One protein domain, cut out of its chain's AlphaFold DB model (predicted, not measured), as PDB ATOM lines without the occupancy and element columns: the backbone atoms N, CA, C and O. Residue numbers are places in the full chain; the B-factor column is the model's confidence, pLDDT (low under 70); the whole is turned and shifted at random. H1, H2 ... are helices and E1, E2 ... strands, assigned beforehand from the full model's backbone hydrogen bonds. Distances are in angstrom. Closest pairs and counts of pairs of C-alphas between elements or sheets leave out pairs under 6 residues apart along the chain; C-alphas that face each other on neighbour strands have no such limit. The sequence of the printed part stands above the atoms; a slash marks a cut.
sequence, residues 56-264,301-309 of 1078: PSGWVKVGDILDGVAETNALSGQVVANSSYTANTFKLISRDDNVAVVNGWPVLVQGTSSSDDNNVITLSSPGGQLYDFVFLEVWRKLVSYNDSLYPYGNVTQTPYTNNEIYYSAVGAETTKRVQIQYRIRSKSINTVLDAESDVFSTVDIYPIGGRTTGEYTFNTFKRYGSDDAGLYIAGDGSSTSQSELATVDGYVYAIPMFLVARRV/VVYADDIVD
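AT A GLANCE: This is residues 56 to 264 and 301 to 309 of the 1078 residues of an uncharacterized protein of Candidatus Altiarchaeales archaeon (UniProt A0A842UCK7). It has little regular structure: a long ribbon of E8, E7 and E10, with the mixed sheet E1-E2-E3-E6 and hairpin E4-E5 on one side, E9, H1 and H2 on the other. Eleven strands and two helices, E1 to E8, H1, E9, H2, E10, E11, hold 79 of 218 printed residues, mostly strand. It is compact: radius of gyration of the C-alphas 18.1 A, spans 57 by 39 by 33 A.

HOW THE PARTS SIT: Start at E7, residues 131 to 143: antiparallel on one side is E8, 175 to 189, on the other E10, 251 to 261, with N 137 and O 183 2.9 A apart, N 136 and O 255 2.9 A. In H2, residues 239 to 245, every O i to N i+4 pair is within hydrogen-bond range.

IN THESE COORDINATES: Find C-alpha 175 at (-27.916, -59.017, 19.316); from there E8 runs 42.8 A to C-alpha 189, (7.940, -50.849, 41.295).

THE WHOLE: Residues 265 to 300 are cut out, a 10.6 A gap; E7 to E8 is a long link; 11 residues have pLDDT under 70.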
ATOM      1  N   PRO A  56      -3.806 -37.852  18.345       76.44
ATOM      2  CA  PRO A  56      -3.175 -39.031  18.949       76.44
ATOM      3  C   PRO A  56      -3.719 -39.333  20.356       76.44
ATOM      4  O   PRO A  56      -4.411 -38.511  20.962       76.44
ATOM      5  N   SER A  57      -3.376 -40.504  20.895       83.31
ATOM      6  CA  SER A  57      -3.832 -40.946  22.215       83.31
ATOM      7  C   SER A  57      -3.265 -40.085  23.351       83.31
ATOM      8  O   SER A  57      -2.076 -39.764  23.397       83.31
ATOM      9  N   GLY A  58      -4.119 -39.725  24.309       85.56
ATOM     10  CA  GLY A  58      -3.783 -38.817  25.405       85.56
ATOM     11  C   GLY A  58      -5.016 -38.289  26.137       85.56
ATOM     12  O   GLY A  58      -6.080 -38.900  26.112       85.56
ATOM     13  N   TRP A  59      -4.883 -37.141  26.794       88.00
ATOM     14  CA  TRP A  59      -5.917 -36.516  27.622       88.00
ATOM     15  C   TRP A  59      -6.310 -35.149  27.071       88.00
ATOM     16  O   TRP A  59      -5.447 -34.315  26.803       88.00
ATOM     17  N   VAL A  60      -7.613 -34.881  26.958       83.81
ATOM     18  CA  VAL A  60      -8.122 -33.571  26.512       83.81
ATOM     19  C   VAL A  60      -7.863 -32.497  27.577       83.81
ATOM     20  O   VAL A  60      -7.533 -31.357  27.255       83.81
ATOM     21  N   LYS A  61      -7.965 -32.862  28.864       84.31
ATOM     22  CA  LYS A  61      -7.736 -31.958  30.000       84.31
ATOM     23  C   LYS A  61      -6.653 -32.499  30.925       84.31
ATOM     24  O   LYS A  61      -6.813 -33.535  31.562       84.31
ATOM     25  N   VAL A  62      -5.562 -31.746  31.032       83.88
ATOM     26  CA  VAL A  62      -4.493 -31.964  32.011       83.88
ATOM     27  C   VAL A  62      -4.362 -30.685  32.831       83.88
ATOM     28  O   VAL A  62      -4.016 -29.624  32.306       83.88
ATOM     29  N   GLY A  63      -4.727 -30.780  34.106       80.75
ATOM     30  CA  GLY A  63      -4.602 -29.715  35.093       80.75
ATOM     31  C   GLY A  63      -3.451 -29.976  36.063       80.75
ATOM     32  O   GLY A  63      -2.869 -31.057  36.076       80.75
ATOM     33  N   ASP A  64      -3.139 -28.975  36.880       83.44
ATOM     34  CA  ASP A  64      -2.084 -29.057  37.891       83.44
ATOM     35  C   ASP A  64      -2.382 -30.069  39.012       83.44
ATOM     36  O   ASP A  64      -3.529 -30.462  39.249       83.44
ATOM     37  N   ILE A  65      -1.320 -30.462  39.717       84.12
ATOM     38  CA  ILE A  65      -1.378 -31.247  40.952       84.12
ATOM     39  C   ILE A  65      -1.427 -30.261  42.123       84.12
ATOM     40  O   ILE A  65      -0.587 -29.365  42.221       84.12
ATOM     41  N   LEU A  66      -2.417 -30.413  42.997       85.94
ATOM     42  CA  LEU A  66      -2.692 -29.536  44.132       85.94
ATOM     43  C   LEU A  66      -2.566 -30.313  45.447       85.94
ATOM     44  O   LEU A  66      -2.980 -31.469  45.518       85.94
ATOM     45  N   ASP A  67      -2.054 -29.664  46.493       84.75
ATOM     46  CA  ASP A  67      -1.959 -30.228  47.848       84.75
ATOM     47  C   ASP A  67      -2.851 -29.449  48.824       84.75
ATOM     48  O   ASP A  67      -2.925 -28.222  48.758       84.75
ATOM     49  N   GLY A  68      -3.555 -30.148  49.713       83.81
ATOM     50  CA  GLY A  68      -4.405 -29.556  50.756       83.81
ATOM     51  C   GLY A  68      -5.651 -28.795  50.269       83.81
ATOM     52  O   GLY A  68      -6.450 -28.346  51.092       83.81
ATOM     53  N   VAL A  69      -5.861 -28.656  48.956       85.06
ATOM     54  CA  VAL A  69      -6.996 -27.922  48.371       85.06
ATOM     55  C   VAL A  69      -8.298 -28.727  48.492       85.06
ATOM     56  O   VAL A  69      -8.307 -29.951  48.376       85.06
ATOM     57  N   ALA A  70      -9.419 -28.035  48.716       86.69
ATOM     58  CA  ALA A  70     -10.751 -28.638  48.708       86.69
ATOM     59  C   ALA A  70     -11.216 -28.974  47.278       86.69
ATOM     60  O   ALA A  70     -11.094 -28.154  46.368       86.69
ATOM     61  N   GLU A  71     -11.830 -30.144  47.093       86.88
ATOM     62  CA  GLU A  71     -12.286 -30.669  45.789       86.88
ATOM     63  C   GLU A  71     -13.258 -29.728  45.047       86.88
ATOM     64  O   GLU A  71     -13.288 -29.680  43.815       86.88
ATOM     65  N   THR A  72     -14.014 -28.914  45.789       85.38
ATOM     66  CA  THR A  72     -14.916 -27.878  45.257       85.38
ATOM     67  C   THR A  72     -14.184 -26.753  44.519       85.38
ATOM     68  O   THR A  72     -14.750 -26.183  43.583       85.38
ATOM     69  N   ASN A  73     -12.926 -26.482  44.869       86.69
ATOM     70  CA  ASN A  73     -12.092 -25.449  44.248       86.69
ATOM     71  C   ASN A  73     -11.226 -25.985  43.092       86.69
ATOM     72  O   ASN A  73     -10.658 -25.189  42.349       86.69
ATOM     73  N   ALA A  74     -11.122 -27.308  42.933       86.69
ATOM     74  CA  ALA A  74     -10.332 -27.943  41.881       86.69
ATOM     75  C   ALA A  74     -11.119 -28.082  40.562       86.69
ATOM     76  O   ALA A  74     -12.324 -28.326  40.556       86.69
ATOM     77  N   LEU A  75     -10.436 -27.940  39.429       89.19
ATOM     78  CA  LEU A  75     -10.996 -28.021  38.078       89.19
ATOM     79  C   LEU A  75     -10.889 -29.440  37.494       89.19
ATOM     80  O   LEU A  75     -10.083 -30.254  37.942       89.19
ATOM     81  N   SER A  76     -11.679 -29.726  36.454       88.81
ATOM     82  CA  SER A  76     -11.582 -30.986  35.701       88.81
ATOM     83  C   SER A  76     -10.157 -31.217  35.178       88.81
ATOM     84  O   SER A  76      -9.513 -30.297  34.665       88.81
ATOM     85  N   GLY A  77      -9.650 -32.441  35.338       86.56
ATOM     86  CA  GLY A  77      -8.296 -32.833  34.951       86.56
ATOM     87  C   GLY A  77      -7.195 -32.458  35.954       86.56
ATOM     88  O   GLY A  77      -6.052 -32.875  35.744       86.56
ATOM     89  N   GLN A  78      -7.493 -31.721  37.034       90.62
ATOM     90  CA  GLN A  78      -6.557 -31.512  38.148       90.62
ATOM     91  C   GLN A  78      -6.484 -32.739  39.064       90.62
ATOM     92  O   GLN A  78      -7.440 -33.511  39.194       90.62
ATOM     93  N   VAL A  79      -5.336 -32.899  39.720       92.31
ATOM     94  CA  VAL A  79      -5.104 -33.929  40.737       92.31
ATOM     95  C   VAL A  79      -5.079 -33.263  42.104       92.31
ATOM     96  O   VAL A  79      -4.443 -32.226  42.268       92.31
ATOM     97  N   VAL A  80      -5.749 -33.854  43.090       92.94
ATOM     98  CA  VAL A  80      -5.750 -33.366  44.472       92.94
ATOM     99  C   VAL A  80      -5.146 -34.427  45.385       92.94
ATOM    100  O   VAL A  80      -5.657 -35.545  45.486       92.94
ATOM    101  N   ALA A  81      -4.077 -34.042  46.072       91.56
ATOM    102  CA  ALA A  81      -3.527 -34.690  47.252       91.56
ATOM    103  C   ALA A  81      -4.051 -33.971  48.509       91.56
ATOM    104  O   ALA A  81      -4.231 -32.751  48.506       91.56
ATOM    105  N   ASN A  82      -4.352 -34.711  49.577       87.56
ATOM    106  CA  ASN A  82      -4.797 -34.121  50.840       87.56
ATOM    107  C   ASN A  82      -4.573 -35.102  52.000       87.56
ATOM    108  O   ASN A  82      -5.028 -36.245  51.942       87.56
ATOM    109  N   SER A  83      -3.956 -34.643  53.092       83.62
ATOM    110  CA  SER A  83      -3.774 -35.438  54.319       83.62
ATOM    111  C   SER A  83      -5.093 -35.870  54.972       83.62
ATOM    112  O   SER A  83      -5.114 -36.824  55.751       83.62
ATOM    113  N   SER A  84      -6.213 -35.230  54.629       85.94
ATOM    114  CA  SER A  84      -7.558 -35.596  55.085       85.94
ATOM    115  C   SER A  84      -8.072 -36.905  54.475       85.94
ATOM    116  O   SER A  84      -8.872 -37.582  55.122       85.94
ATOM    117  N   TYR A  85      -7.601 -37.305  53.288       89.56
ATOM    118  CA  TYR A  85      -8.063 -38.518  52.603       89.56
ATOM    119  C   TYR A  85      -7.681 -39.815  53.335       89.56
ATOM    120  O   TYR A  85      -6.922 -39.826  54.310       89.56
ATOM    121  N   THR A  86      -8.238 -40.935  52.876       89.81
ATOM    122  CA  THR A  86      -7.815 -42.275  53.296       89.81
ATOM    123  C   THR A  86      -6.331 -42.496  53.004       89.81
ATOM    124  O   THR A  86      -5.782 -41.927  52.060       89.81
ATOM    125  N   ALA A  87      -5.681 -43.341  53.806       89.75
ATOM    126  CA  ALA A  87      -4.272 -43.673  53.622       89.75
ATOM    127  C   ALA A  87      -3.972 -44.094  52.169       89.75
ATOM    128  O   ALA A  87      -4.773 -44.767  51.516       89.75
ATOM    129  N   ASN A  88      -2.810 -43.684  51.664       90.12
ATOM    130  CA  ASN A  88      -2.282 -44.005  50.339       90.12
ATOM    131  C   ASN A  88      -3.218 -43.629  49.171       90.12
ATOM    132  O   ASN A  88      -3.187 -44.273  48.124       90.12
ATOM    133  N   THR A  89      -4.066 -42.609  49.352       92.75
ATOM    134  CA  THR A  89      -5.106 -42.220  48.389       92.75
ATOM    135  C   THR A  89      -4.921 -40.790  47.884       92.75
ATOM    136  O   THR A  89      -4.653 -39.879  48.665       92.75
ATOM    137  N   PHE A  90      -5.140 -40.580  46.587       94.69
ATOM    138  CA  PHE A  90      -5.289 -39.261  45.965       94.69
ATOM    139  C   PHE A  90      -6.447 -39.278  44.954       94.69
ATOM    140  O   PHE A  90      -6.944 -40.348  44.591       94.69
ATOM    141  N   LYS A  91      -6.919 -38.101  44.522       94.38
ATOM    142  CA  LYS A  91      -8.084 -37.975  43.629       94.38
ATOM    143  C   LYS A  91      -7.740 -37.281  42.313       94.38
ATOM    144  O   LYS A  91      -7.062 -36.257  42.313       94.38
ATOM    145  N   LEU A  92      -8.269 -37.797  41.205       94.44
ATOM    146  CA  LEU A  92      -8.287 -37.134  39.896       94.44
ATOM    147  C   LEU A  92      -9.706 -36.614  39.618       94.44
ATOM    148  O   LEU A  92     -10.654 -37.397  39.508       94.44
ATOM    149  N   ILE A  93      -9.836 -35.293  39.498       94.06
ATOM    150  CA  ILE A  93     -11.121 -34.593  39.396       94.06
ATOM    151  C   ILE A  93     -11.704 -34.743  37.984       94.06
ATOM    152  O   ILE A  93     -11.060 -34.347  37.010       94.06
ATOM    153  N   SER A  94     -12.919 -35.300  37.862       87.88
ATOM    154  CA  SER A  94     -13.592 -35.464  36.557       87.88
ATOM    155  C   SER A  94     -14.549 -34.324  36.223       87.88
ATOM    156  O   SER A  94     -14.322 -33.604  35.250       87.88
ATOM    157  N   ARG A  95     -15.607 -34.156  37.035       83.94
ATOM    158  CA  ARG A  95     -16.740 -33.247  36.769       83.94
ATOM    159  C   ARG A  95     -17.335 -33.421  35.357       83.94
ATOM    160  O   ARG A  95     -17.446 -32.436  34.633       83.94
ATOM    161  N   ASP A  96     -17.642 -34.659  34.953       80.50
ATOM    162  CA  ASP A  96     -18.250 -35.020  33.652       80.50
ATOM    163  C   ASP A  96     -17.467 -34.633  32.378       80.50
ATOM    164  O   ASP A  96     -17.988 -34.729  31.267       80.50
ATOM    165  N   ASP A  97     -16.203 -34.218  32.505       84.19
ATOM    166  CA  ASP A  97     -15.484 -33.506  31.431       84.19
ATOM    167  C   ASP A  97     -14.006 -33.943  31.286       84.19
ATOM    168  O   ASP A  97     -13.225 -33.367  30.524       84.19
ATOM    169  N   ASN A  98     -13.592 -34.991  32.008       89.19
ATOM    170  CA  ASN A  98     -12.230 -35.524  31.948       89.19
ATOM    171  C   ASN A  98     -12.126 -36.698  30.958       89.19
ATOM    172  O   ASN A  98     -12.238 -37.873  31.317       89.19
ATOM    173  N   VAL A  99     -11.942 -36.351  29.683       89.00
ATOM    174  CA  VAL A  99     -11.895 -37.302  28.564       89.00
ATOM    175  C   VAL A  99     -10.454 -37.688  28.214       89.00
ATOM    176  O   VAL A  99      -9.609 -36.825  27.953       89.00
ATOM    177  N   ALA A 100     -10.207 -38.996  28.137       90.12
ATOM    178  CA  ALA A 100      -9.024 -39.591  27.526       90.12
ATOM    179  C   ALA A 100      -9.372 -40.117  26.123       90.12
ATOM    180  O   ALA A 100     -10.431 -40.706  25.923       90.12
ATOM    181  N   VAL A 101      -8.485 -39.926  25.151       88.12
ATOM    182  CA  VAL A 101      -8.584 -40.520  23.812       88.12
ATOM    183  C   VAL A 101      -7.603 -41.682  23.756       88.12
ATOM    184  O   VAL A 101      -6.417 -41.485  24.006       88.12
ATOM    185  N   VAL A 102      -8.083 -42.889  23.461       88.44
ATOM    186  CA  VAL A 102      -7.266 -44.112  23.444       88.44
ATOM    187  C   VAL A 102      -7.487 -44.837  22.125       88.44
ATOM    188  O   VAL A 102      -8.591 -45.312  21.879       88.44
ATOM    189  N   ASN A 103      -6.458 -44.929  21.275       84.75
ATOM    190  CA  ASN A 103      -6.566 -45.533  19.940       84.75
ATOM    191  C   ASN A 103      -7.720 -44.913  19.109       84.75
ATOM    192  O   ASN A 103      -8.540 -45.615  18.520       84.75
ATOM    193  N   GLY A 104      -7.832 -43.580  19.156       78.12
ATOM    194  CA  GLY A 104      -8.931 -42.797  18.572       78.12
ATOM    195  C   GLY A 104     -10.214 -42.738  19.414       78.12
ATOM    196  O   GLY A 104     -11.021 -41.830  19.234       78.12
ATOM    197  N   TRP A 105     -10.415 -43.638  20.383       83.12
ATOM    198  CA  TRP A 105     -11.677 -43.721  21.120       83.12
ATOM    199  C   TRP A 105     -11.767 -42.729  22.291       83.12
ATOM    200  O   TRP A 105     -10.953 -42.808  23.212       83.12
ATOM    201  N   PRO A 106     -12.787 -41.850  22.341       84.81
ATOM    202  CA  PRO A 106     -13.054 -40.993  23.494       84.81
ATOM    203  C   PRO A 106     -13.691 -41.767  24.650       84.81
ATOM    204  O   PRO A 106     -14.854 -42.174  24.589       84.81
ATOM    205  N   VAL A 107     -12.943 -41.889  25.741       88.62
ATOM    206  CA  VAL A 107     -13.355 -42.487  27.010       88.62
ATOM    207  C   VAL A 107     -13.496 -41.376  28.053       88.62
ATOM    208  O   VAL A 107     -12.526 -40.693  28.376       88.62
ATOM    209  N   LEU A 108     -14.700 -41.189  28.596       90.19
ATOM    210  CA  LEU A 108     -14.913 -40.326  29.763       90.19
ATOM    211  C   LEU A 108     -14.461 -41.090  31.013       90.19
ATOM    212  O   LEU A 108     -15.059 -42.110  31.354       90.19
ATOM    213  N   VAL A 109     -13.390 -40.633  31.667       92.94
ATOM    214  CA  VAL A 109     -12.762 -41.358  32.781       92.94
ATOM    215  C   VAL A 109     -13.256 -40.797  34.107       92.94
ATOM    216  O   VAL A 109     -12.725 -39.801  34.604       92.94
ATOM    217  N   GLN A 110     -14.268 -41.438  34.696       92.88
ATOM    218  CA  GLN A 110     -14.896 -40.942  35.917       92.88
ATOM    219  C   GLN A 110     -15.461 -41.983  36.881       92.88
ATOM    220  O   GLN A 110     -15.690 -43.136  36.516       92.88
ATOM    221  N   GLY A 111     -15.631 -41.554  38.134       89.81
ATOM    222  CA  GLY A 111     -16.186 -42.324  39.248       89.81
ATOM    223  C   GLY A 111     -15.470 -43.638  39.557       89.81
ATOM    224  O   GLY A 111     -16.083 -44.583  40.051       89.81
ATOM    225  N   THR A 112     -14.172 -43.729  39.246       91.62
ATOM    226  CA  THR A 112     -13.360 -44.899  39.606       91.62
ATOM    227  C   THR A 112     -13.246 -45.004  41.121       91.62
ATOM    228  O   THR A 112     -12.780 -44.062  41.762       91.62
ATOM    229  N   SER A 113     -13.656 -46.144  41.683       88.25
ATOM    230  CA  SER A 113     -13.661 -46.406  43.134       88.25
ATOM    231  C   SER A 113     -14.399 -45.346  43.974       88.25
ATOM    232  O   SER A 113     -14.080 -45.163  45.149       88.25
ATOM    233  N   SER A 114     -15.375 -44.645  43.386       87.00
ATOM    234  CA  SER A 114     -16.124 -43.565  44.037       87.00
ATOM    235  C   SER A 114     -17.626 -43.666  43.777       87.00
ATOM    236  O   SER A 114     -18.072 -44.333  42.844       87.00
ATOM    237  N   SER A 115     -18.407 -42.983  44.614       83.00
ATOM    238  CA  SER A 115     -19.838 -42.732  44.402       83.00
ATOM    239  C   SER A 115     -20.129 -41.348  43.808       83.00
ATOM    240  O   SER A 115     -21.286 -41.049  43.531       83.00
ATOM    241  N   ASP A 116     -19.107 -40.500  43.670       87.19
ATOM    242  CA  ASP A 116     -19.141 -39.260  42.891       87.19
ATOM    243  C   ASP A 116     -18.414 -39.459  41.548       87.19
ATOM    244  O   ASP A 116     -17.898 -40.541  41.259       87.19
ATOM    245  N   ASP A 117     -18.343 -38.415  40.724       88.44
ATOM    246  CA  ASP A 117     -17.677 -38.480  39.417       88.44
ATOM    247  C   ASP A 117     -16.140 -38.464  39.535       88.44
ATOM    248  O   ASP A 117     -15.424 -38.680  38.557       88.44
ATOM    249  N   ASN A 118     -15.577 -38.216  40.718       91.69
ATOM    250  CA  ASN A 118     -14.131 -38.148  40.888       91.69
ATOM    251  C   ASN A 118     -13.516 -39.552  40.891       91.69
ATOM    252  O   ASN A 118     -14.099 -40.530  41.353       91.69
ATOM    253  N   ASN A 119     -12.297 -39.665  40.371       93.00
ATOM    254  CA  ASN A 119     -11.570 -40.928  40.375       93.00
ATOM    255  C   ASN A 119     -10.717 -41.006  41.641       93.00
ATOM    256  O   ASN A 119      -9.763 -40.240  41.794       93.00
ATOM    257  N   VAL A 120     -11.051 -41.936  42.531       94.44
ATOM    258  CA  VAL A 120     -10.308 -42.226  43.760       94.44
ATOM    259  C   VAL A 120      -9.238 -43.267  43.448       94.44
ATOM    260  O   VAL A 120      -9.536 -44.408  43.092       94.44
ATOM    261  N   ILE A 121      -7.972 -42.871  43.572       94.94
ATOM    262  CA  ILE A 121      -6.818 -43.724  43.292       94.94
ATOM    263  C   ILE A 121      -6.192 -44.108  44.633       94.94
ATOM    264  O   ILE A 121      -5.422 -43.346  45.217       94.94
ATOM    265  N   THR A 122      -6.558 -45.289  45.132       92.75
ATOM    266  CA  THR A 122      -5.997 -45.887  46.352       92.75
ATOM    267  C   THR A 122      -4.868 -46.842  45.984       92.75
ATOM    268  O   THR A 122      -5.079 -47.813  45.257       92.75
ATOM    269  N   LEU A 123      -3.668 -46.576  46.493       91.38
ATOM    270  CA  LEU A 123      -2.487 -47.411  46.295       91.38
ATOM    271  C   LEU A 123      -2.353 -48.459  47.410       91.38
ATOM    272  O   LEU A 123      -2.866 -48.292  48.518       91.38
ATOM    273  N   SER A 124      -1.601 -49.527  47.140       87.12
ATOM    274  CA  SER A 124      -1.214 -50.518  48.150       87.12
ATOM    275  C   SER A 124      -0.411 -49.877  49.295       87.12
ATOM    276  O   SER A 124       0.224 -48.829  49.132       87.12
ATOM    277  N   SER A 125      -0.404 -50.516  50.470       81.38
ATOM    278  CA  SER A 125       0.525 -50.150  51.551       81.38
ATOM    279  C   SER A 125       1.981 -50.292  51.066       81.38
ATOM    280  O   SER A 125       2.251 -51.222  50.298       81.38
ATOM    281  N   PRO A 126       2.918 -49.402  51.449       75.81
ATOM    282  CA  PRO A 126       4.288 -49.447  50.947       75.81
ATOM    283  C   PRO A 126       5.079 -50.615  51.565       75.81
ATOM    284  O   PRO A 126       5.687 -50.491  52.624       75.81
ATOM    285  N   GLY A 127       5.108 -51.752  50.868       66.94
ATOM    286  CA  GLY A 127       5.871 -52.961  51.202       66.94
ATOM    287  C   GLY A 127       7.317 -52.921  50.699       66.94
ATOM    288  O   GLY A 127       7.816 -53.910  50.168       66.94
ATOM    289  N   GLY A 128       7.968 -51.760  50.802       67.62
ATOM    290  CA  GLY A 128       9.326 -51.523  50.301       67.62
ATOM    291  C   GLY A 128       9.428 -51.068  48.838       67.62
ATOM    292  O   GLY A 128      10.533 -50.737  48.410       67.62
ATOM    293  N   GLN A 129       8.327 -50.977  48.074       71.06
ATOM    294  CA  GLN A 129       8.389 -50.447  46.703       71.06
ATOM    295  C   GLN A 129       8.930 -49.013  46.666       71.06
ATOM    296  O   GLN A 129       8.647 -48.228  47.571       71.06
ATOM    297  N   LEU A 130       9.699 -48.661  45.631       71.12
ATOM    298  CA  LEU A 130      10.218 -47.304  45.421       71.12
ATOM    299  C   LEU A 130       9.109 -46.378  44.894       71.12
ATOM    300  O   LEU A 130       8.941 -45.257  45.385       71.12
ATOM    301  N   TYR A 131       8.317 -46.886  43.944       82.88
ATOM    302  CA  TYR A 131       7.228 -46.163  43.286       82.88
ATOM    303  C   TYR A 131       5.984 -47.033  43.126       82.88
ATOM    304  O   TYR A 131       6.069 -48.260  43.099       82.88
ATOM    305  N   ASP A 132       4.849 -46.387  42.888       87.50
ATOM    306  CA  ASP A 132       3.692 -47.006  42.249       87.50
ATOM    307  C   ASP A 132       3.376 -46.277  40.944       87.50
ATOM    308  O   ASP A 132       3.191 -45.060  40.918       87.50
ATOM    309  N   PHE A 133       3.330 -47.026  39.848       91.06
ATOM    310  CA  PHE A 133       2.989 -46.514  38.528       91.06
ATOM    311  C   PHE A 133       1.506 -46.734  38.243       91.06
ATOM    312  O   PHE A 133       1.021 -47.864  38.293       91.06
ATOM    313  N   VAL A 134       0.796 -45.650  37.947       93.12
ATOM    314  CA  VAL A 134      -0.640 -45.614  37.673       93.12
ATOM    315  C   VAL A 134      -0.864 -45.385  36.183       93.12
ATOM    316  O   VAL A 134      -0.284 -44.473  35.590       93.12
ATOM    317  N   PHE A 135      -1.731 -46.192  35.581       94.25
ATOM    318  CA  PHE A 135      -2.061 -46.126  34.160       94.25
ATOM    319  C   PHE A 135      -3.534 -46.456  33.906       94.25
ATOM    320  O   PHE A 135      -4.184 -47.155  34.690       94.25
ATOM    321  N   LEU A 136      -4.050 -45.949  32.789       94.94
ATOM    322  CA  LEU A 136      -5.369 -46.287  32.272       94.94
ATOM    323  C   LEU A 136      -5.234 -47.530  31.389       94.94
ATOM    324  O   LEU A 136      -4.413 -47.533  30.477       94.94
ATOM    325  N   GLU A 137      -6.027 -48.568  31.645       94.62
ATOM    326  CA  GLU A 137      -6.115 -49.785  30.830       94.62
ATOM    327  C   GLU A 137      -7.493 -49.833  30.155       94.62
ATOM    328  O   GLU A 137      -8.507 -49.708  30.842       94.62
ATOM    329  N   VAL A 138      -7.533 -50.020  28.831       94.88
ATOM    330  CA  VAL A 138      -8.745 -49.957  27.992       94.88
ATOM    331  C   VAL A 138      -8.802 -51.152  27.039       94.88
ATOM    332  O   VAL A 138      -7.789 -51.558  26.471       94.88
ATOM    333  N   TRP A 139      -9.986 -51.726  26.828       94.31
ATOM    334  CA  TRP A 139     -10.203 -52.807  25.863       94.31
ATOM    335  C   TRP A 139     -11.623 -52.790  25.291       94.31
ATOM    336  O   TRP A 139     -12.548 -52.205  25.856       94.31
ATOM    337  N   ARG A 140     -11.813 -53.495  24.172       92.50
ATOM    338  CA  ARG A 140     -13.130 -53.724  23.568       92.50
ATOM    339  C   ARG A 140     -13.676 -55.071  24.022       92.50
ATOM    340  O   ARG A 140     -13.107 -56.115  23.704       92.50
ATOM    341  N   LYS A 141     -14.776 -55.053  24.777       91.81
ATOM    342  CA  LYS A 141     -15.455 -56.246  25.300       91.81
ATOM    343  C   LYS A 141     -16.702 -56.548  24.477       91.81
ATOM    344  O   LYS A 141     -17.545 -55.673  24.300       91.81
ATOM    345  N   LEU A 142     -16.859 -57.796  24.035       90.56
ATOM    346  CA  LEU A 142     -18.155 -58.296  23.578       90.56
ATOM    347  C   LEU A 142     -19.015 -58.612  24.808       90.56
ATOM    348  O   LEU A 142     -18.636 -59.452  25.623       90.56
ATOM    349  N   VAL A 143     -20.148 -57.927  24.928       90.31
ATOM    350  CA  VAL A 143     -21.126 -58.013  26.015       90.31
ATOM    351  C   VAL A 143     -22.358 -58.763  25.501       90.31
ATOM    352  O   VAL A 143     -22.968 -58.378  24.497       90.31
ATOM    353  N   SER A 144     -22.707 -59.848  26.185       88.75
ATOM    354  CA  SER A 144     -23.921 -60.647  26.018       88.75
ATOM    355  C   SER A 144     -24.936 -60.311  27.120       88.75
ATOM    356  O   SER A 144     -24.623 -59.595  28.067       88.75
ATOM    357  N   TYR A 145     -26.148 -60.861  27.050       84.50
ATOM    358  CA  TYR A 145     -27.214 -60.638  28.035       84.50
ATOM    359  C   TYR A 145     -26.805 -60.944  29.497       84.50
ATOM    360  O   TYR A 145     -27.227 -60.216  30.396       84.50
ATOM    361  N   ASN A 146     -25.977 -61.972  29.726       84.88
ATOM    362  CA  ASN A 146     -25.476 -62.346  31.059       84.88
ATOM    363  C   ASN A 146     -24.305 -61.471  31.549       84.88
ATOM    364  O   ASN A 146     -23.948 -61.549  32.724       84.88
ATOM    365  N   ASP A 147     -23.671 -60.691  30.670       87.50
ATOM    366  CA  ASP A 147     -22.519 -59.865  31.030       87.50
ATOM    367  C   ASP A 147     -22.968 -58.537  31.654       87.50
ATOM    368  O   ASP A 147     -24.021 -57.987  31.331       87.50
ATOM    369  N   SER A 148     -22.142 -57.991  32.545       88.06
ATOM    370  CA  SER A 148     -22.380 -56.678  33.147       88.06
ATOM    371  C   SER A 148     -22.110 -55.549  32.150       88.06
ATOM    372  O   SER A 148     -21.040 -55.497  31.541       88.06
ATOM    373  N   LEU A 149     -23.058 -54.615  32.024       88.62
ATOM    374  CA  LEU A 149     -22.879 -53.368  31.280       88.62
ATOM    375  C   LEU A 149     -22.531 -52.244  32.258       88.62
ATOM    376  O   LEU A 149     -23.329 -51.922  33.138       88.62
ATOM    377  N   TYR A 150     -21.357 -51.637  32.105       90.44
ATOM    378  CA  TYR A 150     -20.850 -50.644  33.056       90.44
ATOM    379  C   TYR A 150     -21.148 -49.203  32.612       90.44
ATOM    380  O   TYR A 150     -21.029 -48.921  31.414       90.44
ATOM    381  N   PRO A 151     -21.490 -48.273  33.526       89.38
ATOM    382  CA  PRO A 151     -21.573 -46.852  33.201       89.38
ATOM    383  C   PRO A 151     -20.221 -46.334  32.704       89.38
ATOM    384  O   PRO A 151     -19.173 -46.714  33.223       89.38
ATOM    385  N   TYR A 152     -20.236 -45.549  31.626       88.81
ATOM    386  CA  TYR A 152     -19.055 -45.013  30.922       88.81
ATOM    387  C   TYR A 152     -18.019 -46.055  30.443       88.81
ATOM    388  O   TYR A 152     -17.011 -45.688  29.838       88.81
ATOM    389  N   GLY A 153     -18.268 -47.356  30.640       89.88
ATOM    390  CA  GLY A 153     -17.279 -48.424  30.477       89.88
ATOM    391  C   GLY A 153     -16.416 -48.695  31.720       89.88
ATOM    392  O   GLY A 153     -15.530 -49.546  31.654       89.88
ATOM    393  N   ASN A 154     -16.653 -48.023  32.851       93.00
ATOM    394  CA  ASN A 154     -15.841 -48.173  34.058       93.00
ATOM    395  C   ASN A 154     -16.170 -49.468  34.814       93.00
ATOM    396  O   ASN A 154     -17.167 -49.538  35.535       93.00
ATOM    397  N   VAL A 155     -15.300 -50.478  34.736       91.88
ATOM    398  CA  VAL A 155     -15.562 -51.773  35.399       91.88
ATOM    399  C   VAL A 155     -15.483 -51.737  36.931       91.88
ATOM    400  O   VAL A 155     -15.781 -52.740  37.575       91.88
ATOM    401  N   THR A 156     -15.083 -50.605  37.524       88.81
ATOM    402  CA  THR A 156     -15.101 -50.400  38.987       88.81
ATOM    403  C   THR A 156     -16.416 -49.813  39.503       88.81
ATOM    404  O   THR A 156     -16.670 -49.870  40.705       88.81
ATOM    405  N   GLN A 157     -17.271 -49.281  38.622       88.38
ATOM    406  CA  GLN A 157     -18.594 -48.784  38.997       88.38
ATOM    407  C   GLN A 157     -19.626 -49.915  39.074       88.38
ATOM    408  O   GLN A 157     -19.474 -50.979  38.473       88.38
ATOM    409  N   THR A 158     -20.718 -49.675  39.806       88.12
ATOM    410  CA  THR A 158     -21.863 -50.593  39.823       88.12
ATOM    411  C   THR A 158     -22.461 -50.700  38.413       88.12
ATOM    412  O   THR A 158     -22.824 -49.672  37.838       88.12
ATOM    413  N   PRO A 159     -22.578 -51.908  37.832       88.69
ATOM    414  CA  PRO A 159     -23.135 -52.075  36.496       88.69
ATOM    415  C   PRO A 159     -24.638 -51.774  36.464       88.69
ATOM    416  O   PRO A 159     -25.339 -51.884  37.473       88.69
ATOM    417  N   TYR A 160     -25.150 -51.435  35.282       85.56
ATOM    418  CA  TYR A 160     -26.577 -51.218  35.071       85.56
ATOM    419  C   TYR A 160     -27.379 -52.484  35.399       85.56
ATOM    420  O   TYR A 160     -27.133 -53.556  34.848       85.56
ATOM    421  N   THR A 161     -28.401 -52.341  36.246       79.88
ATOM    422  CA  THR A 161     -29.303 -53.437  36.649       79.88
ATOM    423  C   THR A 161     -30.143 -53.987  35.493       79.88
ATOM    424  O   THR A 161     -30.616 -55.120  35.559       79.88
ATOM    425  N   ASN A 162     -30.308 -53.208  34.421       73.75
ATOM    426  CA  ASN A 162     -30.893 -53.643  33.160       73.75
ATOM    427  C   ASN A 162     -29.852 -53.518  32.038       73.75
ATOM    428  O   ASN A 162     -29.553 -52.423  31.565       73.75
ATOM    429  N   ASN A 163     -29.339 -54.659  31.580       71.12
ATOM    430  CA  ASN A 163     -28.398 -54.735  30.461       71.12
ATOM    431  C   ASN A 163     -29.039 -54.271  29.126       71.12
ATOM    432  O   ASN A 163     -28.346 -53.917  28.178       71.12
ATOM    433  N   GLU A 164     -30.375 -54.246  29.015       76.88
ATOM    434  CA  GLU A 164     -31.131 -53.875  27.803       76.88
ATOM    435  C   GLU A 164     -30.809 -54.713  26.550       76.88
ATOM    436  O   GLU A 164     -31.329 -54.422  25.478       76.88
ATOM    437  N   ILE A 165     -29.957 -55.739  26.638       81.50
ATOM    438  CA  ILE A 165     -29.646 -56.656  25.534       81.50
ATOM    439  C   ILE A 165     -30.800 -57.649  25.351       81.50
ATOM    440  O   ILE A 165     -31.397 -57.719  24.277       81.50
ATOM    441  N   TYR A 166     -31.198 -58.344  26.419       82.25
ATOM    442  CA  TYR A 166     -32.343 -59.258  26.402       82.25
ATOM    443  C   TYR A 166     -33.666 -58.515  26.172       82.25
ATOM    444  O   TYR A 166     -33.888 -57.453  26.757       82.25
ATOM    445  N   TYR A 167     -34.555 -59.071  25.342       81.62
ATOM    446  CA  TYR A 167     -35.908 -58.550  25.133       81.62
ATOM    447  C   TYR A 167     -36.950 -59.628  25.446       81.62
ATOM    448  O   TYR A 167     -37.062 -60.633  24.742       81.62
ATOM    449  N   SER A 168     -37.736 -59.409  26.502       79.12
ATOM    450  CA  SER A 168     -38.677 -60.401  27.037       79.12
ATOM    451  C   SER A 168     -39.761 -60.833  26.045       79.12
ATOM    452  O   SER A 168     -40.138 -62.000  26.056       79.12
ATOM    453  N   ALA A 169     -40.217 -59.951  25.149       79.31
ATOM    454  CA  ALA A 169     -41.248 -60.296  24.164       79.31
ATOM    455  C   ALA A 169     -40.744 -61.192  23.012       79.31
ATOM    456  O   ALA A 169     -41.553 -61.826  22.342       79.31
ATOM    457  N   VAL A 170     -39.426 -61.270  22.787       81.31
ATOM    458  CA  VAL A 170     -38.800 -62.227  21.846       81.31
ATOM    459  C   VAL A 170     -38.287 -63.474  22.580       81.31
ATOM    460  O   VAL A 170     -38.047 -64.509  21.963       81.31
ATOM    461  N   GLY A 171     -38.127 -63.401  23.905       79.19
ATOM    462  CA  GLY A 171     -37.719 -64.523  24.753       79.19
ATOM    463  C   GLY A 171     -36.247 -64.933  24.621       79.19
ATOM    464  O   GLY A 171     -35.815 -65.853  25.315       79.19
ATOM    465  N   ALA A 172     -35.463 -64.262  23.772       80.75
ATOM    466  CA  ALA A 172     -34.081 -64.614  23.451       80.75
ATOM    467  C   ALA A 172     -33.189 -63.381  23.222       80.75
ATOM    468  O   ALA A 172     -33.668 -62.281  22.944       80.75
ATOM    469  N   GLU A 173     -31.873 -63.586  23.299       83.81
ATOM    470  CA  GLU A 173     -30.868 -62.624  22.838       83.81
ATOM    471  C   GLU A 173     -30.881 -62.554  21.297       83.81
ATOM    472  O   GLU A 173     -30.688 -63.571  20.625       83.81
ATOM    473  N   THR A 174     -31.134 -61.368  20.736       84.12
ATOM    474  CA  THR A 174     -31.141 -61.113  19.279       84.12
ATOM    475  C   THR A 174     -29.828 -60.524  18.765       84.12
ATOM    476  O   THR A 174     -29.441 -60.761  17.623       84.12
ATOM    477  N   THR A 175     -29.147 -59.754  19.610       87.75
ATOM    478  CA  THR A 175     -27.916 -59.017  19.316       87.75
ATOM    479  C   THR A 175     -26.977 -59.083  20.517       87.75
ATOM    480  O   THR A 175     -27.419 -59.246  21.651       87.75
ATOM    481  N   LYS A 176     -25.677 -58.925  20.271       89.62
ATOM    482  CA  LYS A 176     -24.663 -58.604  21.284       89.62
ATOM    483  C   LYS A 176     -24.153 -57.186  21.064       89.62
ATOM    484  O   LYS A 176     -24.379 -56.597  20.007       89.62
ATOM    485  N   ARG A 177     -23.458 -56.628  22.051       87.94
ATOM    486  CA  ARG A 177     -22.890 -55.274  21.974       87.94
ATOM    487  C   ARG A 177     -21.388 -55.322  22.181       87.94
ATOM    488  O   ARG A 177     -20.911 -56.108  22.988       87.94
ATOM    489  N   VAL A 178     -20.641 -54.471  21.487       89.19
ATOM    490  CA  VAL A 178     -19.258 -54.172  21.866       89.19
ATOM    491  C   VAL A 178     -19.287 -52.942  22.763       89.19
ATOM    492  O   VAL A 178     -19.790 -51.900  22.348       89.19
ATOM    493  N   GLN A 179     -18.773 -53.067  23.983       90.69
ATOM    494  CA  GLN A 179     -18.560 -51.952  24.902       90.69
ATOM    495  C   GLN A 179     -17.057 -51.670  24.997       90.69
ATOM    496  O   GLN A 179     -16.258 -52.598  25.144       90.69
ATOM    497  N   ILE A 180     -16.673 -50.396  24.940       91.81
ATOM    498  CA  ILE A 180     -15.330 -49.962  25.331       91.81
ATOM    499  C   ILE A 180     -15.318 -49.906  26.854       91.81
ATOM    500  O   ILE A 180     -16.104 -49.174  27.455       91.81
ATOM    501  N   GLN A 181     -14.470 -50.723  27.467       93.81
ATOM    502  CA  GLN A 181     -14.349 -50.849  28.913       93.81
ATOM    503  C   GLN A 181     -12.962 -50.409  29.363       93.81
ATOM    504  O   GLN A 181     -11.982 -50.595  28.638       93.81
ATOM    505  N   TYR A 182     -12.883 -49.831  30.560       95.12
ATOM    506  CA  TYR A 182     -11.632 -49.368  31.139       95.12
ATOM    507  C   TYR A 182     -11.556 -49.601  32.651       95.12
ATOM    508  O   TYR A 182     -12.567 -49.780  33.337       95.12
ATOM    509  N   ARG A 183     -10.329 -49.538  33.172       93.62
ATOM    510  CA  ARG A 183     -10.013 -49.348  34.597       93.62
ATOM    511  C   ARG A 183      -8.724 -48.552  34.751       93.62
ATOM    512  O   ARG A 183      -7.839 -48.624  33.902       93.62
ATOM    513  N   ILE A 184      -8.590 -47.851  35.869       94.50
ATOM    514  CA  ILE A 184      -7.295 -47.339  36.326       94.50
ATOM    515  C   ILE A 184      -6.615 -48.466  37.117       94.50
ATOM    516  O   ILE A 184      -7.249 -49.078  37.979       94.50
ATOM    517  N   ARG A 185      -5.344 -48.765  36.828       91.81
ATOM    518  CA  ARG A 185      -4.532 -49.734  37.587       91.81
ATOM    519  C   ARG A 185      -3.284 -49.072  38.153       91.81
ATOM    520  O   ARG A 185      -2.748 -48.144  37.555       91.81
ATOM    521  N   SER A 186      -2.791 -49.605  39.270       91.31
ATOM    522  CA  SER A 186      -1.480 -49.291  39.842       91.31
ATOM    523  C   SER A 186      -0.580 -50.531  39.860       91.31
ATOM    524  O   SER A 186      -1.039 -51.616  40.223       91.31
ATOM    525  N   LYS A 187       0.705 -50.373  39.531       89.69
ATOM    526  CA  LYS A 187       1.746 -51.405  39.651       89.69
ATOM    527  C   LYS A 187       2.878 -50.885  40.536       89.69
ATOM    528  O   LYS A 187       3.477 -49.859  40.225       89.69
ATOM    529  N   SER A 188       3.181 -51.604  41.612       88.12
ATOM    530  CA  SER A 188       4.310 -51.296  42.494       88.12
ATOM    531  C   SER A 188       5.639 -51.649  41.820       88.12
ATOM    532  O   SER A 188       5.760 -52.703  41.193       88.12
ATOM    533  N   ILE A 189       6.625 -50.758  41.936       83.38
ATOM    534  CA  ILE A 189       7.940 -50.849  41.295       83.38
ATOM    535  C   ILE A 189       9.023 -50.735  42.369       83.38
ATOM    536  O   ILE A 189       9.151 -49.709  43.041       83.38
ATOM    537  N   ASN A 190       9.827 -51.790  42.504       78.12
ATOM    538  CA  ASN A 190      10.923 -51.878  43.477       78.12
ATOM    539  C   ASN A 190      12.301 -51.644  42.830       78.12
ATOM    540  O   ASN A 190      13.313 -51.652  43.523       78.12
ATOM    541  N   THR A 191      12.354 -51.460  41.510       73.25
ATOM    542  CA  THR A 191      13.577 -51.172  40.758       73.25
ATOM    543  C   THR A 191      13.807 -49.671  40.628       73.25
ATOM    544  O   THR A 191      12.865 -48.879  40.532       73.25
ATOM    545  N   VAL A 192      15.081 -49.275  40.602       67.62
ATOM    546  CA  VAL A 192      15.487 -47.908  40.256       67.62
ATOM    547  C   VAL A 192      15.044 -47.633  38.822       67.62
ATOM    548  O   VAL A 192      15.357 -48.405  37.917       67.62
ATOM    549  N   LEU A 193      14.300 -46.548  38.613       64.81
ATOM    550  CA  LEU A 193      13.884 -46.125  37.282       64.81
ATOM    551  C   LEU A 193      14.911 -45.145  36.715       64.81
ATOM    552  O   LEU A 193      15.242 -44.147  37.358       64.81
ATOM    553  N   ASP A 194      15.363 -45.411  35.493       59.12
ATOM    554  CA  ASP A 194      16.126 -44.453  34.693       59.12
ATOM    555  C   ASP A 194      15.265 -43.207  34.422       59.12
ATOM    556  O   ASP A 194      14.059 -43.324  34.178       59.12
ATOM    557  N   ALA A 195      15.865 -42.021  34.488       50.38
ATOM    558  CA  ALA A 195      15.196 -40.754  34.233       50.38
ATOM    559  C   ALA A 195      14.794 -40.590  32.755       50.38
ATOM    560  O   ALA A 195      13.795 -39.926  32.492       50.38
ATOM    561  N   GLU A 196      15.514 -41.222  31.817       51.66
ATOM    562  CA  GLU A 196      15.313 -41.047  30.366       51.66
ATOM    563  C   GLU A 196      14.369 -42.086  29.720       51.66
ATOM    564  O   GLU A 196      13.911 -41.890  28.596       51.66
ATOM    565  N   SER A 197      14.045 -43.186  30.414       57.44
ATOM    566  CA  SER A 197      13.244 -44.303  29.874       57.44
ATOM    567  C   SER A 197      11.763 -44.239  30.279       57.44
ATOM    568  O   SER A 197      11.437 -43.898  31.418       57.44
ATOM    569  N   ASP A 198      10.845 -44.656  29.403       68.75
ATOM    570  CA  ASP A 198       9.426 -44.824  29.746       68.75
ATOM    571  C   ASP A 198       9.235 -45.941  30.799       68.75
ATOM    572  O   ASP A 198       9.995 -46.910  30.886       68.75
ATOM    573  N   VAL A 199       8.201 -45.843  31.644       76.31
ATOM    574  CA  VAL A 199       7.977 -46.866  32.690       76.31
ATOM    575  C   VAL A 199       7.614 -48.223  32.072       76.31
ATOM    576  O   VAL A 199       8.155 -49.246  32.486       76.31
ATOM    577  N   PHE A 200       6.786 -48.222  31.022       82.12
ATOM    578  CA  PHE A 200       6.405 -49.420  30.263       82.12
ATOM    579  C   PHE A 200       7.567 -50.083  29.498       82.12
ATOM    580  O   PHE A 200       7.490 -51.275  29.226       82.12
ATOM    581  N   SER A 201       8.642 -49.360  29.153       72.75
ATOM    582  CA  SER A 201       9.851 -49.961  28.556       72.75
ATOM    583  C   SER A 201      10.853 -50.468  29.595       72.75
ATOM    584  O   SER A 201      11.763 -51.214  29.245       72.75
ATOM    585  N   THR A 202      10.704 -50.062  30.860       74.12
ATOM    586  CA  THR A 202      11.638 -50.391  31.953       74.12
ATOM    587  C   THR A 202      11.145 -51.549  32.824       74.12
ATOM    588  O   THR A 202      11.948 -52.245  33.441       74.12
ATOM    589  N   VAL A 203       9.827 -51.754  32.906       81.50
ATOM    590  CA  VAL A 203       9.192 -52.780  33.743       81.50
ATOM    591  C   VAL A 203       8.174 -53.554  32.913       81.50
ATOM    592  O   VAL A 203       7.283 -52.956  32.314       81.50
ATOM    593  N   ASP A 204       8.258 -54.886  32.937       87.50
ATOM    594  CA  ASP A 204       7.262 -55.755  32.308       87.50
ATOM    595  C   ASP A 204       5.903 -55.621  33.016       87.50
ATOM    596  O   ASP A 204       5.664 -56.164  34.101       87.50
ATOM    597  N   ILE A 205       4.998 -54.872  32.385       90.12
ATOM    598  CA  ILE A 205       3.608 -54.719  32.814       90.12
ATOM    599  C   ILE A 205       2.723 -55.532  31.873       90.12
ATOM    600  O   ILE A 205       2.736 -55.351  30.654       90.12
ATOM    601  N   TYR A 206       1.932 -56.418  32.468       92.81
ATOM    602  CA  TYR A 206       1.053 -57.356  31.782       92.81
ATOM    603  C   TYR A 206      -0.407 -56.853  31.790       92.81
ATOM    604  O   TYR A 206      -0.840 -56.236  32.774       92.81
ATOM    605  N   PRO A 207      -1.198 -57.104  30.732       93.19
ATOM    606  CA  PRO A 207      -2.612 -56.757  30.677       93.19
ATOM    607  C   PRO A 207      -3.454 -57.708  31.533       93.19
ATOM    608  O   PRO A 207      -3.085 -58.858  31.772       93.19
ATOM    609  N   ILE A 208      -4.636 -57.251  31.936       91.88
ATOM    610  CA  ILE A 208      -5.734 -58.116  32.391       91.88
ATOM    611  C   ILE A 208      -6.834 -58.164  31.309       91.88
ATOM    612  O   ILE A 208      -7.496 -59.185  31.150       91.88
ATOM    613  N   GLY A 209      -7.032 -57.096  30.526       88.19
ATOM    614  CA  GLY A 209      -8.078 -57.032  29.497       88.19
ATOM    615  C   GLY A 209      -9.487 -57.306  30.039       88.19
ATOM    616  O   GLY A 209      -9.814 -56.962  31.177       88.19
ATOM    617  N   GLY A 210     -10.319 -57.978  29.245       86.50
ATOM    618  CA  GLY A 210     -11.691 -58.353  29.599       86.50
ATOM    619  C   GLY A 210     -11.821 -59.543  30.558       86.50
ATOM    620  O   GLY A 210     -12.918 -60.109  30.645       86.50
ATOM    621  N   ARG A 211     -10.726 -59.953  31.221       87.12
ATOM    622  CA  ARG A 211     -10.683 -60.993  32.262       87.12
ATOM    623  C   ARG A 211     -11.142 -60.423  33.607       87.12
ATOM    624  O   ARG A 211     -10.934 -59.249  33.904       87.12
ATOM    625  N   THR A 212     -11.726 -61.274  34.449       71.88
ATOM    626  CA  THR A 212     -12.187 -60.902  35.798       71.88
ATOM    627  C   THR A 212     -11.070 -60.907  36.844       71.88
ATOM    628  O   THR A 212     -11.118 -60.107  37.774       71.88
ATOM    629  N   THR A 213     -10.050 -61.762  36.699       73.75
ATOM    630  CA  THR A 213      -8.875 -61.819  37.585       73.75
ATOM    631  C   THR A 213      -7.606 -62.274  36.848       73.75
ATOM    632  O   THR A 213      -7.661 -63.042  35.884       73.75
ATOM    633  N   GLY A 214      -6.449 -61.830  37.352       80.56
ATOM    634  CA  GLY A 214      -5.118 -62.298  36.942       80.56
ATOM    635  C   GLY A 214      -4.543 -61.611  35.698       80.56
ATOM    636  O   GLY A 214      -5.187 -61.550  34.651       80.56
ATOM    637  N   GLU A 215      -3.304 -61.128  35.824       88.62
ATOM    638  CA  GLU A 215      -2.491 -60.621  34.711       88.62
ATOM    639  C   GLU A 215      -2.148 -61.753  33.723       88.62
ATOM    640  O   GLU A 215      -1.857 -62.880  34.129       88.62
ATOM    641  N   TYR A 216      -2.185 -61.459  32.424       88.25
ATOM    642  CA  TYR A 216      -1.854 -62.396  31.353       88.25
ATOM    643  C   TYR A 216      -0.376 -62.256  30.958       88.25
ATOM    644  O   TYR A 216       0.026 -61.291  30.313       88.25
ATOM    645  N   THR A 217       0.446 -63.225  31.358       86.25
ATOM    646  CA  THR A 217       1.911 -63.082  31.406       86.25
ATOM    647  C   THR A 217       2.658 -63.291  30.085       86.25
ATOM    648  O   THR A 217       3.879 -63.187  30.071       86.25
ATOM    649  N   PHE A 218       1.983 -63.609  28.975       83.12
ATOM    650  CA  PHE A 218       2.663 -63.841  27.686       83.12
ATOM    651  C   PHE A 218       2.796 -62.582  26.818       83.12
ATOM    652  O   PHE A 218       3.629 -62.553  25.918       83.12
ATOM    653  N   ASN A 219       2.016 -61.535  27.098       83.31
ATOM    654  CA  ASN A 219       2.061 -60.263  26.378       83.31
ATOM    655  C   ASN A 219       2.345 -59.123  27.361       83.31
ATOM    656  O   ASN A 219       1.594 -58.945  28.313       83.31
ATOM    657  N   THR A 220       3.388 -58.329  27.122       90.94
ATOM    658  CA  THR A 220       3.653 -57.084  27.864       90.94
ATOM    659  C   THR A 220       3.184 -55.870  27.070       90.94
ATOM    660  O   THR A 220       3.124 -55.917  25.839       90.94
ATOM    661  N   PHE A 221       2.843 -54.782  27.763       91.81
ATOM    662  CA  PHE A 221       2.545 -53.507  27.110       91.81
ATOM    663  C   PHE A 221       3.793 -52.948  26.427       91.81
ATOM    664  O   PHE A 221       4.816 -52.724  27.067       91.81
ATOM    665  N   LYS A 222       3.693 -52.690  25.122       89.31
ATOM    666  CA  LYS A 222       4.753 -52.098  24.300       89.31
ATOM    667  C   LYS A 222       4.213 -50.877  23.569       89.31
ATOM    668  O   LYS A 222       3.040 -50.835  23.209       89.31
ATOM    669  N   ARG A 223       5.065 -49.875  23.365       87.00
ATOM    670  CA  ARG A 223       4.697 -48.622  22.693       87.00
ATOM    671  C   ARG A 223       4.243 -48.877  21.251       87.00
ATOM    672  O   ARG A 223       4.866 -49.665  20.538       87.00
ATOM    673  N   TYR A 224       3.180 -48.201  20.822       81.00
ATOM    674  CA  TYR A 224       2.598 -48.347  19.489       81.00
ATOM    675  C   TYR A 224       3.385 -47.568  18.422       81.00
ATOM    676  O   TYR A 224       2.977 -46.513  17.940       81.00
ATOM    677  N   GLY A 225       4.546 -48.113  18.052       72.81
ATOM    678  CA  GLY A 225       5.391 -47.570  16.989       72.81
ATOM    679  C   GLY A 225       5.894 -46.144  17.256       72.81
ATOM    680  O   GLY A 225       6.043 -45.708  18.400       72.81
ATOM    681  N   SER A 226       6.195 -45.429  16.172       68.38
ATOM    682  CA  SER A 226       6.562 -44.005  16.182       68.38
ATOM    683  C   SER A 226       5.359 -43.062  16.201       68.38
ATOM    684  O   SER A 226       5.501 -41.916  16.620       68.38
ATOM    685  N   ASP A 227       4.205 -43.537  15.733       68.69
ATOM    686  CA  ASP A 227       3.150 -42.671  15.196       68.69
ATOM    687  C   ASP A 227       2.156 -42.214  16.275       68.69
ATOM    688  O   ASP A 227       1.601 -41.120  16.173       68.69
ATOM    689  N   ASP A 228       1.995 -42.996  17.350       74.88
ATOM    690  CA  ASP A 228       1.301 -42.575  18.569       74.88
ATOM    691  C   ASP A 228       2.220 -42.738  19.788       74.88
ATOM    692  O   ASP A 228       2.429 -43.827  20.324       74.88
ATOM    693  N   ALA A 229       2.790 -41.621  20.239       70.31
ATOM    694  CA  ALA A 229       3.706 -41.596  21.375       70.31
ATOM    695  C   ALA A 229       3.025 -41.837  22.737       70.31
ATOM    696  O   ALA A 229       3.728 -42.109  23.708       70.31
ATOM    697  N   GLY A 230       1.695 -41.708  22.837       77.94
ATOM    698  CA  GLY A 230       0.947 -41.915  24.082       77.94
ATOM    699  C   GLY A 230       0.393 -43.328  24.262       77.94
ATOM    700  O   GLY A 230      -0.005 -43.680  25.374       77.94
ATOM    701  N   LEU A 231       0.360 -44.128  23.193       88.06
ATOM    702  CA  LEU A 231      -0.326 -45.413  23.168       88.06
ATOM    703  C   LEU A 231       0.612 -46.599  23.419       88.06
ATOM    704  O   LEU A 231       1.636 -46.774  22.757       88.06
ATOM    705  N   TYR A 232       0.194 -47.474  24.330       91.56
ATOM    706  CA  TYR A 232       0.822 -48.765  24.590       91.56
ATOM    707  C   TYR A 232      -0.183 -49.884  24.324       91.56
ATOM    708  O   TYR A 232      -1.358 -49.762  24.664       91.56
ATOM    709  N   ILE A 233       0.270 -50.981  23.719       91.81
ATOM    710  CA  ILE A 233      -0.566 -52.125  23.346       91.81
ATOM    711  C   ILE A 233       0.056 -53.414  23.881       91.81
ATOM    712  O   ILE A 233       1.272 -53.599  23.828       91.81
ATOM    713  N   ALA A 234      -0.790 -54.312  24.378       92.44
ATOM    714  CA  ALA A 234      -0.466 -55.704  24.658       92.44
ATOM    715  C   ALA A 234      -1.439 -56.619  23.895       92.44
ATOM    716  O   ALA A 234      -2.624 -56.305  23.778       92.44
ATOM    717  N   GLY A 235      -0.948 -57.752  23.389       88.12
ATOM    718  CA  GLY A 235      -1.685 -58.625  22.469       88.12
ATOM    719  C   GLY A 235      -1.036 -58.680  21.086       88.12
ATOM    720  O   GLY A 235      -0.206 -57.836  20.751       88.12
ATOM    721  N   ASP A 236      -1.416 -59.676  20.290       86.88
ATOM    722  CA  ASP A 236      -0.941 -59.891  18.911       86.88
ATOM    723  C   ASP A 236      -2.079 -59.889  17.869       86.88
ATOM    724  O   ASP A 236      -1.854 -60.154  16.689       86.88
ATOM    725  N   GLY A 237      -3.317 -59.632  18.305       84.31
ATOM    726  CA  GLY A 237      -4.509 -59.640  17.456       84.31
ATOM    727  C   GLY A 237      -4.995 -61.024  17.011       84.31
ATOM    728  O   GLY A 237      -5.994 -61.122  16.295       84.31
ATOM    729  N   SER A 238      -4.323 -62.105  17.422       86.38
ATOM    730  CA  SER A 238      -4.713 -63.471  17.072       86.38
ATOM    731  C   SER A 238      -6.024 -63.892  17.747       86.38
ATOM    732  O   SER A 238      -6.427 -63.359  18.784       86.38
ATOM    733  N   SER A 239      -6.671 -64.926  17.202       85.50
ATOM    734  CA  SER A 239      -7.821 -65.582  17.841       85.50
ATOM    735  C   SER A 239      -7.485 -66.155  19.226       85.50
ATOM    736  O   SER A 239      -8.362 -66.237  20.088       85.50
ATOM    737  N   THR A 240      -6.217 -66.501  19.468       86.38
ATOM    738  CA  THR A 240      -5.709 -66.899  20.785       86.38
ATOM    739  C   THR A 240      -5.759 -65.717  21.753       86.38
ATOM    740  O   THR A 240      -6.439 -65.810  22.773       86.38
ATOM    741  N   SER A 241      -5.162 -64.570  21.401       84.81
ATOM    742  CA  SER A 241      -5.213 -63.359  22.237       84.81
ATOM    743  C   SER A 241      -6.642 -62.850  22.462       84.81
ATOM    744  O   SER A 241      -6.962 -62.436  23.573       84.81
ATOM    745  N   GLN A 242      -7.531 -62.931  21.462       87.06
ATOM    746  CA  GLN A 242      -8.961 -62.598  21.613       87.06
ATOM    747  C   GLN A 242      -9.623 -63.427  22.723       87.06
ATOM    748  O   GLN A 242     -10.300 -62.880  23.594       87.06
ATOM    749  N   SER A 243      -9.389 -64.742  22.722       87.25
ATOM    750  CA  SER A 243      -9.912 -65.662  23.736       87.25
ATOM    751  C   SER A 243      -9.287 -65.412  25.114       87.25
ATOM    752  O   SER A 243      -9.994 -65.269  26.111       87.25
ATOM    753  N   GLU A 244      -7.958 -65.305  25.182       88.12
ATOM    754  CA  GLU A 244      -7.219 -65.269  26.447       88.12
ATOM    755  C   GLU A 244      -7.271 -63.911  27.159       88.12
ATOM    756  O   GLU A 244      -7.335 -63.874  28.389       88.12
ATOM    757  N   LEU A 245      -7.297 -62.799  26.416       88.88
ATOM    758  CA  LEU A 245      -7.533 -61.450  26.953       88.88
ATOM    759  C   LEU A 245      -9.036 -61.134  27.063       88.88
ATOM    760  O   LEU A 245      -9.411 -60.135  27.678       88.88
ATOM    761  N   ALA A 246      -9.896 -61.987  26.495       90.06
ATOM    762  CA  ALA A 246     -11.345 -61.825  26.402       90.06
ATOM    763  C   ALA A 246     -11.776 -60.487  25.760       90.06
ATOM    764  O   ALA A 246     -12.715 -59.835  26.242       90.06
ATOM    765  N   THR A 247     -11.082 -60.092  24.683       90.25
ATOM    766  CA  THR A 247     -11.306 -58.861  23.901       90.25
ATOM    767  C   THR A 247     -11.718 -59.167  22.457       90.25
ATOM    768  O   THR A 247     -11.518 -60.270  21.957       90.25
ATOM    769  N   VAL A 248     -12.346 -58.198  21.782       86.81
ATOM    770  CA  VAL A 248     -12.903 -58.373  20.423       86.81
ATOM    771  C   VAL A 248     -11.825 -58.472  19.343       86.81
ATOM    772  O   VAL A 248     -11.987 -59.205  18.374       86.81
ATOM    773  N   ASP A 249     -10.748 -57.712  19.492       84.75
ATOM    774  CA  ASP A 249      -9.681 -57.539  18.501       84.75
ATOM    775  C   ASP A 249      -8.382 -58.259  18.880       84.75
ATOM    776  O   ASP A 249      -7.480 -58.330  18.053       84.75
ATOM    777  N   GLY A 250      -8.289 -58.830  20.085       85.88
ATOM    778  CA  GLY A 250      -7.088 -59.513  20.571       85.88
ATOM    779  C   GLY A 250      -6.022 -58.564  21.106       85.88
ATOM    780  O   GLY A 250      -4.880 -58.985  21.288       85.88
ATOM    781  N   TYR A 251      -6.394 -57.308  21.369       89.94
ATOM    782  CA  TYR A 251      -5.531 -56.296  21.962       89.94
ATOM    783  C   TYR A 251      -6.111 -55.744  23.268       89.94
ATOM    784  O   TYR A 251      -7.313 -55.815  23.537       89.94
ATOM    785  N   VAL A 252      -5.221 -55.190  24.088       93.88
ATOM    786  CA  VAL A 252      -5.510 -54.346  25.250       93.88
ATOM    787  C   VAL A 252      -4.615 -53.118  25.139       93.88
ATOM    788  O   VAL A 252      -3.433 -53.232  24.820       93.88
ATOM    789  N   TYR A 253      -5.181 -51.949  25.408       93.94
ATOM    790  CA  TYR A 253      -4.555 -50.648  25.218       93.94
ATOM    791  C   TYR A 253      -4.274 -50.003  26.577       93.94
ATOM    792  O   TYR A 253      -5.025 -50.211  27.533       93.94
ATOM    793  N   ALA A 254      -3.213 -49.210  26.675       93.50
ATOM    794  CA  ALA A 254      -2.890 -48.460  27.879       93.50
ATOM    795  C   ALA A 254      -2.289 -47.082  27.583       93.50
ATOM    796  O   ALA A 254      -1.614 -46.886  26.572       93.50
ATOM    797  N   ILE A 255      -2.521 -46.147  28.508       91.62
ATOM    798  CA  ILE A 255      -1.922 -44.804  28.529       91.62
ATOM    799  C   ILE A 255      -1.370 -44.552  29.942       91.62
ATOM    800  O   ILE A 255      -2.082 -44.806  30.922       91.62
ATOM    801  N   PRO A 256      -0.123 -44.065  30.090       89.69
ATOM    802  CA  PRO A 256       0.433 -43.719  31.395       89.69
ATOM    803  C   PRO A 256      -0.345 -42.559  32.040       89.69
ATOM    804  O   PRO A 256      -0.834 -41.662  31.352       89.69
ATOM    805  N   MET A 257      -0.465 -42.568  33.370       89.19
ATOM    806  CA  MET A 257      -1.102 -41.476  34.114       89.19
ATOM    807  C   MET A 257      -0.142 -40.844  35.113       89.19
ATOM    808  O   MET A 257       0.188 -39.673  34.972       89.19
ATOM    809  N   PHE A 258       0.326 -41.603  36.106       88.88
ATOM    810  CA  PHE A 258       1.117 -41.060  37.211       88.88
ATOM    811  C   PHE A 258       2.236 -42.013  37.628       88.88
ATOM    812  O   PHE A 258       2.089 -43.229  37.544       88.88
ATOM    813  N   LEU A 259       3.325 -41.470  38.165       85.00
ATOM    814  CA  LEU A 259       4.300 -42.225  38.950       85.00
ATOM    815  C   LEU A 259       4.355 -41.608  40.345       85.00
ATOM    816  O   LEU A 259       4.666 -40.427  40.481       85.00
ATOM    817  N   VAL A 260       4.047 -42.398  41.370       85.06
ATOM    818  CA  VAL A 260       3.974 -41.930  42.756       85.06
ATOM    819  C   VAL A 260       5.173 -42.452  43.536       85.06
ATOM    820  O   VAL A 260       5.292 -43.653  43.774       85.06
ATOM    821  N   ALA A 261       6.059 -41.550  43.947       81.25
ATOM    822  CA  ALA A 261       7.153 -41.833  44.865       81.25
ATOM    823  C   ALA A 261       6.598 -42.212  46.245       81.25
ATOM    824  O   ALA A 261       5.877 -41.436  46.869       81.25
ATOM    825  N   ARG A 262       6.941 -43.397  46.763       79.12
ATOM    826  CA  ARG A 262       6.441 -43.838  48.074       79.12
ATOM    827  C   ARG A 262       7.406 -43.467  49.198       79.12
ATOM    828  O   ARG A 262       8.622 -43.613  49.045       79.12
ATOM    829  N   ARG A 263       6.869 -43.058  50.350       78.94
ATOM    830  CA  ARG A 263       7.557 -43.173  51.649       78.94
ATOM    831  C   ARG A 263       7.354 -44.584  52.195       78.94
ATOM    832  O   ARG A 263       6.442 -45.287  51.766       78.94
ATOM    833  N   VAL A 264       8.225 -45.003  53.104       76.62
ATOM    834  CA  VAL A 264       8.172 -46.323  53.742       76.62
ATOM    835  C   VAL A 264       8.036 -46.114  55.242       76.62
ATOM    836  O   VAL A 264       8.811 -45.359  55.828       76.62
ATOM    837  N   VAL A 301       0.491 -40.920  53.642       88.50
ATOM    838  CA  VAL A 301      -0.149 -39.829  52.892       88.50
ATOM    839  C   VAL A 301       0.636 -39.563  51.609       88.50
ATOM    840  O   VAL A 301       1.864 -39.462  51.625       88.50
ATOM    841  N   VAL A 302      -0.088 -39.449  50.494       88.94
ATOM    842  CA  VAL A 302       0.457 -39.012  49.202       88.94
ATOM    843  C   VAL A 302       0.315 -37.495  49.125       88.94
ATOM    844  O   VAL A 302      -0.799 -36.988  49.242       88.94
ATOM    845  N   TYR A 303       1.427 -36.787  48.938       84.50
ATOM    846  CA  TYR A 303       1.485 -35.330  48.784       84.50
ATOM    847  C   TYR A 303       1.686 -34.962  47.310       84.50
ATOM    848  O   TYR A 303       2.119 -35.799  46.517       84.50
ATOM    849  N   ALA A 304       1.434 -33.706  46.927       82.12
ATOM    850  CA  ALA A 304       1.580 -33.292  45.525       82.12
ATOM    851  C   ALA A 304       3.016 -33.496  44.997       82.12
ATOM    852  O   ALA A 304       3.194 -34.000  43.891       82.12
ATOM    853  N   ASP A 305       4.030 -33.205  45.824       74.81
ATOM    854  CA  ASP A 305       5.457 -33.396  45.498       74.81
ATOM    855  C   ASP A 305       5.858 -34.866  45.232       74.81
ATOM    856  O   ASP A 305       6.974 -35.124  44.779       74.81
ATOM    857  N   ASP A 306       5.001 -35.835  45.571       76.88
ATOM    858  CA  ASP A 306       5.276 -37.264  45.381       76.88
ATOM    859  C   ASP A 306       4.797 -37.781  44.018       76.88
ATOM    860  O   ASP A 306       5.172 -38.885  43.618       76.88
ATOM    861  N   ILE A 307       3.956 -37.016  43.315       80.38
ATOM    862  CA  ILE A 307       3.284 -37.430  42.084       80.38
ATOM    863  C   ILE A 307       3.978 -36.784  40.880       80.38
ATOM    864  O   ILE A 307       4.000 -35.564  40.736       80.38
ATOM    865  N   VAL A 308       4.484 -37.609  39.965       78.75
ATOM    866  CA  VAL A 308       4.908 -37.179  38.624       78.75
ATOM    867  C   VAL A 308       3.779 -37.476  37.642       78.75
ATOM    868  O   VAL A 308       3.326 -38.619  37.550       78.75
ATOM    869  N   ASP A 309       3.323 -36.460  36.911       81.94
ATOM    870  CA  ASP A 309       2.285 -36.592  35.883       81.94
ATOM    871  C   ASP A 309       2.891 -37.033  34.543       81.94
ATOM    872  O   ASP A 309       3.812 -36.398  34.029       81.94
TER     873      ASP A 309